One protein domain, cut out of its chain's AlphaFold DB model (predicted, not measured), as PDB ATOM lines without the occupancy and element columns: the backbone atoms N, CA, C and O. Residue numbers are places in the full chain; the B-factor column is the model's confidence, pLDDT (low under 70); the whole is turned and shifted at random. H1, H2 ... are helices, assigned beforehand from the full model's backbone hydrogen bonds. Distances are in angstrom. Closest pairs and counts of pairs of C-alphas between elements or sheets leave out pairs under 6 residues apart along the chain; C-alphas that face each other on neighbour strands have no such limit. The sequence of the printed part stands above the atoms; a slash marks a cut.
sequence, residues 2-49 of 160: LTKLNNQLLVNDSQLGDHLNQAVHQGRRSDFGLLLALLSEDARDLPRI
ATOM      1  N   LEU A   2     257.855 177.848 304.388       56.56
ATOM      2  CA  LEU A   2     257.664 179.316 304.463       56.56
ATOM      3  C   LEU A   2     256.240 179.792 304.733       56.56
ATOM      4  O   LEU A   2     256.077 180.842 305.331       56.56
ATOM      5  N   THR A   3     255.208 179.036 304.360       58.59
ATOM      6  CA  THR A   3     253.825 179.363 304.753       58.59
ATOM      7  C   THR A   3     253.644 179.355 306.273       58.59
ATOM      8  O   THR A   3     252.883 180.154 306.804       58.59
ATOM      9  N   LYS A   4     254.403 178.515 306.996       62.94
ATOM     10  CA  LYS A   4     254.444 178.546 308.466       62.94
ATOM     11  C   LYS A   4     255.166 179.793 308.993       62.94
ATOM     12  O   LYS A   4     254.689 180.371 309.957       62.94
ATOM     13  N   LEU A   5     256.252 180.221 308.338       67.94
ATOM     14  CA  LEU A   5     256.961 181.468 308.666       67.94
ATOM     15  C   LEU A   5     256.083 182.705 308.406       67.94
ATOM     16  O   LEU A   5     256.030 183.588 309.251       67.94
ATOM     17  N   ASN A   6     255.331 182.740 307.296       69.56
ATOM     18  CA  ASN A   6     254.354 183.803 307.025       69.56
ATOM     19  C   ASN A   6     253.302 183.898 308.127       69.56
ATOM     20  O   ASN A   6     252.944 184.995 308.508       69.56
ATOM     21  N   ASN A   7     252.814 182.777 308.655       68.19
ATOM     22  CA  ASN A   7     251.805 182.812 309.715       68.19
ATOM     23  C   ASN A   7     252.363 183.235 311.083       68.19
ATOM     24  O   ASN A   7     251.581 183.523 311.983       68.19
ATOM     25  N   GLN A   8     253.685 183.235 311.260       75.44
ATOM     26  CA  GLN A   8     254.346 183.628 312.509       75.44
ATOM     27  C   GLN A   8     254.817 185.088 312.505       75.44
ATOM     28  O   GLN A   8     255.032 185.649 313.576       75.44
ATOM     29  N   LEU A   9     254.979 185.693 311.327       80.50
ATOM     30  CA  LEU A   9     255.442 187.067 311.149       80.50
ATOM     31  C   LEU A   9     254.335 187.923 310.542       80.50
ATOM     32  O   LEU A   9     253.582 187.462 309.684       80.50
ATOM     33  N   LEU A  10     254.265 189.185 310.959       83.25
ATOM     34  CA  LEU A  10     253.418 190.163 310.294       83.25
ATOM     35  C   LEU A  10     254.090 190.567 308.972       83.25
ATOM     36  O   LEU A  10     255.221 191.036 308.964       83.25
ATOM     37  N   VAL A  11     253.423 190.319 307.854       79.19
ATOM     38  CA  VAL A  11     253.930 190.541 306.493       79.19
ATOM     39  C   VAL A  11     253.016 191.502 305.750       79.19
ATOM     40  O   VAL A  11     253.490 192.491 305.208       79.19
ATOM     41  N   ASN A  12     251.713 191.217 305.735       80.38
ATOM     42  CA  ASN A  12     250.719 191.956 304.964       80.38
ATOM     43  C   ASN A  12     249.520 192.344 305.831       80.38
ATOM     44  O   ASN A  12     249.179 191.656 306.792       80.38
ATOM     45  N   ASP A  13     248.828 193.407 305.422       79.75
ATOM     46  CA  ASP A  13     247.654 193.935 306.128       79.75
ATOM     47  C   ASP A  13     246.492 192.926 306.206       79.75
ATOM     48  O   ASP A  13     245.729 192.904 307.164       79.75
ATOM     49  N   SER A  14     246.416 191.970 305.274       79.44
ATOM     50  CA  SER A  14     245.430 190.882 305.352       79.44
ATOM     51  C   SER A  14     245.536 190.046 306.635       79.44
ATOM     52  O   SER A  14     244.553 189.436 307.048       79.44
ATOM     53  N   GLN A  15     246.704 190.027 307.284       80.25
ATOM     54  CA  GLN A  15     246.920 189.352 308.564       80.25
ATOM     55  C   GLN A  15     246.455 190.193 309.760       80.25
ATOM     56  O   GLN A  15     246.203 189.639 310.828       80.25
ATOM     57  N   LEU A  16     246.331 191.513 309.584       83.75
ATOM     58  CA  LEU A  16     245.789 192.446 310.575       83.75
ATOM     59  C   LEU A  16     244.255 192.515 310.541       83.75
ATOM     60  O   LEU A  16     243.650 192.996 311.500       83.75
ATOM     61  N   GLY A  17     243.615 192.037 309.470       84.12
ATOM     62  CA  GLY A  17     242.162 192.098 309.314       84.12
ATOM     63  C   GLY A  17     241.663 193.545 309.368       84.12
ATOM     64  O   GLY A  17     242.153 194.402 308.643       84.12
ATOM     65  N   ASP A  18     240.722 193.837 310.268       84.31
ATOM     66  CA  ASP A  18     240.146 195.182 310.401       84.31
ATOM     67  C   ASP A  18     240.899 196.093 311.379       84.31
ATOM     68  O   ASP A  18     240.508 197.246 311.569       84.31
ATOM     69  N   HIS A  19     241.963 195.620 312.036       85.44
ATOM     70  CA  HIS A  19     242.640 196.401 313.075       85.44
ATOM     71  C   HIS A  19     243.239 197.706 312.542       85.44
ATOM     72  O   HIS A  19     243.143 198.737 313.215       85.44
ATOM     73  N   LEU A  20     243.788 197.687 311.322       86.75
ATOM     74  CA  LEU A  20     244.313 198.885 310.671       86.75
ATOM     75  C   LEU A  20     243.186 199.896 310.390       86.75
ATOM     76  O   LEU A  20     243.292 201.064 310.769       86.75
ATOM     77  N   ASN A  21     242.062 199.432 309.835       86.62
ATOM     78  CA  ASN A  21     240.874 200.255 309.577       86.62
ATOM     79  C   ASN A  21     240.278 200.833 310.870       86.62
ATOM     80  O   ASN A  21     239.966 202.022 310.947       86.62
ATOM     81  N   GLN A  22     240.161 200.025 311.924       89.25
ATOM     82  CA  GLN A  22     239.652 200.469 313.223       89.25
ATOM     83  C   GLN A  22     240.539 201.545 313.858       89.25
ATOM     84  O   GLN A  22     240.012 202.495 314.442       89.25
ATOM     85  N   ALA A  23     241.867 201.438 313.737       89.44
ATOM     86  CA  ALA A  23     242.790 202.458 314.232       89.44
ATOM     87  C   ALA A  23     242.581 203.808 313.519       89.44
ATOM     88  O   ALA A  23     242.579 204.853 314.176       89.44
ATOM     89  N   VAL A  24     242.317 203.784 312.206       89.56
ATOM     90  CA  VAL A  24     241.960 204.979 311.422       89.56
ATOM     91  C   VAL A  24     240.619 205.556 311.879       89.56
ATOM     92  O   VAL A  24     240.550 206.737 312.220       89.56
ATOM     93  N   HIS A  25     239.567 204.732 311.952       90.81
ATOM     94  CA  HIS A  25     238.222 205.176 312.343       90.81
ATOM     95  C   HIS A  25     238.163 205.764 313.757       90.81
ATOM     96  O   HIS A  25     237.400 206.691 314.011       90.81
ATOM     97  N   GLN A  26     238.978 205.250 314.678       91.94
ATOM     98  CA  GLN A  26     239.015 205.690 316.075       91.94
ATOM     99  C   GLN A  26     240.026 206.824 316.325       91.94
ATOM    100  O   GLN A  26     240.210 207.236 317.467       91.94
ATOM    101  N   GLY A  27     240.706 207.327 315.286       88.94
ATOM    102  CA  GLY A  27     241.679 208.417 315.404       88.94
ATOM    103  C   GLY A  27     242.984 208.045 316.121       88.94
ATOM    104  O   GLY A  27     243.759 208.933 316.485       88.94
ATOM    105  N   ARG A  28     243.269 206.749 316.308       91.69
ATOM    106  CA  ARG A  28     244.455 206.233 317.012       91.69
ATOM    107  C   ARG A  28     245.671 206.201 316.086       91.69
ATOM    108  O   ARG A  28     246.139 205.148 315.663       91.69
ATOM    109  N   ARG A  29     246.189 207.388 315.754       88.69
ATOM    110  CA  ARG A  29     247.295 207.558 314.790       88.69
ATOM    111  C   ARG A  29     248.600 206.879 315.214       88.69
ATOM    112  O   ARG A  29     249.343 206.436 314.345       88.69
ATOM    113  N   SER A  30     248.872 206.793 316.518       90.88
ATOM    114  CA  SER A  30     250.036 206.075 317.057       90.88
ATOM    115  C   SER A  30     249.966 204.584 316.748       90.88
ATOM    116  O   SER A  30     250.929 204.012 316.248       90.88
ATOM    117  N   ASP A  31     248.805 203.982 316.998       89.50
ATOM    118  CA  ASP A  31     248.571 202.553 316.810       89.50
ATOM    119  C   ASP A  31     248.608 202.216 315.322       89.50
ATOM    120  O   ASP A  31     249.268 201.267 314.921       89.50
ATOM    121  N   PHE A  32     247.977 203.050 314.490       90.75
ATOM    122  CA  PHE A  32     248.053 202.927 313.037       90.75
ATOM    123  C   PHE A  32     249.502 202.972 312.530       90.75
ATOM    124  O   PHE A  32     249.912 202.102 311.767       90.75
ATOM    125  N   GLY A  33     250.291 203.956 312.977       89.88
ATOM    126  CA  GLY A  33     251.690 204.086 312.570       89.88
ATOM    127  C   GLY A  33     252.541 202.891 312.999       89.88
ATOM    128  O   GLY A  33     253.372 202.424 312.226       89.88
ATOM    129  N   LEU A  34     252.300 202.361 314.200       90.81
ATOM    130  CA  LEU A  34     252.997 201.180 314.701       90.81
ATOM    131  C   LEU A  34     252.618 199.919 313.918       90.81
ATOM    132  O   LEU A  34     253.503 199.165 313.530       90.81
ATOM    133  N   LEU A  35     251.325 199.696 313.660       89.12
ATOM    134  CA  LEU A  35     250.857 198.554 312.870       89.12
ATOM    135  C   LEU A  35     251.430 198.581 311.452       89.12
ATOM    136  O   LEU A  35     251.860 197.548 310.951       89.12
ATOM    137  N   LEU A  36     251.488 199.762 310.835       88.44
ATOM    138  CA  LEU A  36     252.046 199.933 309.499       88.44
ATOM    139  C   LEU A  36     253.566 199.706 309.470       88.44
ATOM    140  O   LEU A  36     254.062 199.106 308.525       88.44
ATOM    141  N   ALA A  37     254.292 200.110 310.516       88.62
ATOM    142  CA  ALA A  37     255.733 199.871 310.646       88.62
ATOM    143  C   ALA A  37     256.102 198.396 310.908       88.62
ATOM    144  O   ALA A  37     257.257 198.016 310.741       88.62
ATOM    145  N   LEU A  38     255.147 197.572 311.351       86.50
ATOM    146  CA  LEU A  38     255.346 196.133 311.549       86.50
ATOM    147  C   LEU A  38     255.127 195.315 310.270       86.50
ATOM    148  O   LEU A  38     255.454 194.129 310.257       86.50
ATOM    149  N   LEU A  39     254.532 195.904 309.230       86.25
ATOM    150  CA  LEU A  39     254.339 195.239 307.943       86.25
ATOM    151  C   LEU A  39     255.674 195.100 307.204       86.25
ATOM    152  O   LEU A  39     256.610 195.865 307.431       86.25
ATOM    153  N   SER A  40     255.760 194.124 306.298       84.00
ATOM    154  CA  SER A  40     256.969 193.947 305.493       84.00
ATOM    155  C   SER A  40     257.148 195.129 304.539       84.00
ATOM    156  O   SER A  40     256.263 195.437 303.741       84.00
ATOM    157  N   GLU A  41     258.320 195.762 304.586       80.81
ATOM    158  CA  GLU A  41     258.711 196.813 303.640       80.81
ATOM    159  C   GLU A  41     259.209 196.241 302.297       80.81
ATOM    160  O   GLU A  41     259.423 196.983 301.335       80.81
ATOM    161  N   ASP A  42     259.418 194.921 302.197       79.81
ATOM    162  CA  ASP A  42     259.925 194.312 300.970       79.81
ATOM    163  C   ASP A  42     258.843 194.289 299.884       79.81
ATOM    164  O   ASP A  42     257.855 193.558 299.966       79.81
ATOM    165  N   ALA A  43     259.096 195.012 298.787       76.00
ATOM    166  CA  ALA A  43     258.230 195.075 297.610       76.00
ATOM    167  C   ALA A  43     257.858 193.696 297.018       76.00
ATOM    168  O   ALA A  43     256.923 193.555 296.228       76.00
ATOM    169  N   ARG A  44     258.638 192.665 297.344       73.81
ATOM    170  CA  ARG A  44     258.473 191.291 296.862       73.81
ATOM    171  C   ARG A  44     257.435 190.508 297.675       73.81
ATOM    172  O   ARG A  44     256.971 189.488 297.178       73.81
ATOM    173  N   ASP A  45     257.059 191.006 298.852       74.25
ATOM    174  CA  ASP A  45     256.055 190.410 299.740       74.25
ATOM    175  C   ASP A  45     254.637 190.937 299.493       74.25
ATOM    176  O   ASP A  45     253.661 190.323 299.943       74.25
ATOM    177  N   LEU A  46     254.519 192.040 298.746       73.50
ATOM    178  CA  LEU A  46     253.228 192.553 298.317       73.50
ATOM    179  C   LEU A  46     252.521 191.547 297.400       73.50
ATOM    180  O   LEU A  46     253.169 190.863 296.597       73.50
ATOM    181  N   PRO A  47     251.182 191.470 297.481       68.62
ATOM    182  CA  PRO A  47     250.400 190.598 296.623       68.62
ATOM    183  C   PRO A  47     250.656 190.935 295.152       68.62
ATOM    184  O   PRO A  47     250.412 192.052 294.700       68.62
ATOM    185  N   ARG A  48     251.132 189.943 294.395       67.56
ATOM    186  CA  ARG A  48     251.230 190.026 292.938       67.56
ATOM    187  C   ARG A  48     249.988 189.381 292.353       67.56
ATOM    188  O   ARG A  48     249.668 188.240 292.682       67.56
ATOM    189  N   ILE A  49     249.278 190.112 291.511       68.94
ATOM    190  CA  ILE A  49     248.238 189.516 290.682       68.94
ATOM    191  C   ILE A  49     248.986 188.710 289.621       68.94
ATOM    192  O   ILE A  49     249.932 189.230 289.029       68.94
TER     193      ILE A  49
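AT A GLANCE: This is residues 2 to 49 of the 160 residues of an uncharacterized protein of Aeromonadales bacterium (UniProt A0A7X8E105). A short helical hairpin, H2 and H3 side by side, makes one end of an elongated model, and a small separate helix, H1, lies at the other end, joined to the hairpin by residues 9 to 18. After H3 the backbone leads away from the hairpin as a tail with no named element, residues 38 to 49. The printed part has 48 residues with three named helices, in the order H1, H2, H3, and no named strand; the class is all helix, though under half of the residues, 23 of 48, are in named elements. The whole is only just loose, close to compact, with a radius of gyration of the C-alphas of 11.7 A, and spans 34 by 19 by 18 A.

IN THESE COORDINATES: H1 covers residues 2 to 8, from C-alpha 2 at (257.664, 179.316, 304.463), and is 9.7 A long. H2, residues 19 to 25, is 9.9 A long and begins at C-alpha 19, at (242.640, 196.401, 313.075). H3, residues 29 to 37, is the longest helix at 12.1 A and ends at C-alpha 37, at (255.733, 199.871, 310.646).

HOW THE PARTS SIT: H1 is apart from H2 and from H3. H2 and H3 form a helical hairpin over a tight link of 3 residues. They touch, with the C-alphas of Ala 23 and Phe 32 the closest, 5.4 A apart. They run opposite ways at a shallow tilt of 32 degrees, only just short of steep. In H1, H2 and H3 every O i to N i+4 pair is within hydrogen-bond range.

THE WHOLE: The two C-alphas farthest apart are those of Leu 2 and Gly 27, at 35.0 A. The printed part has no cut, and the link from H1 to H2, 10 residues, is short. The mean pLDDT of the printed part is 81.1; residues 2 to 7 and 47 to 49 are under 70.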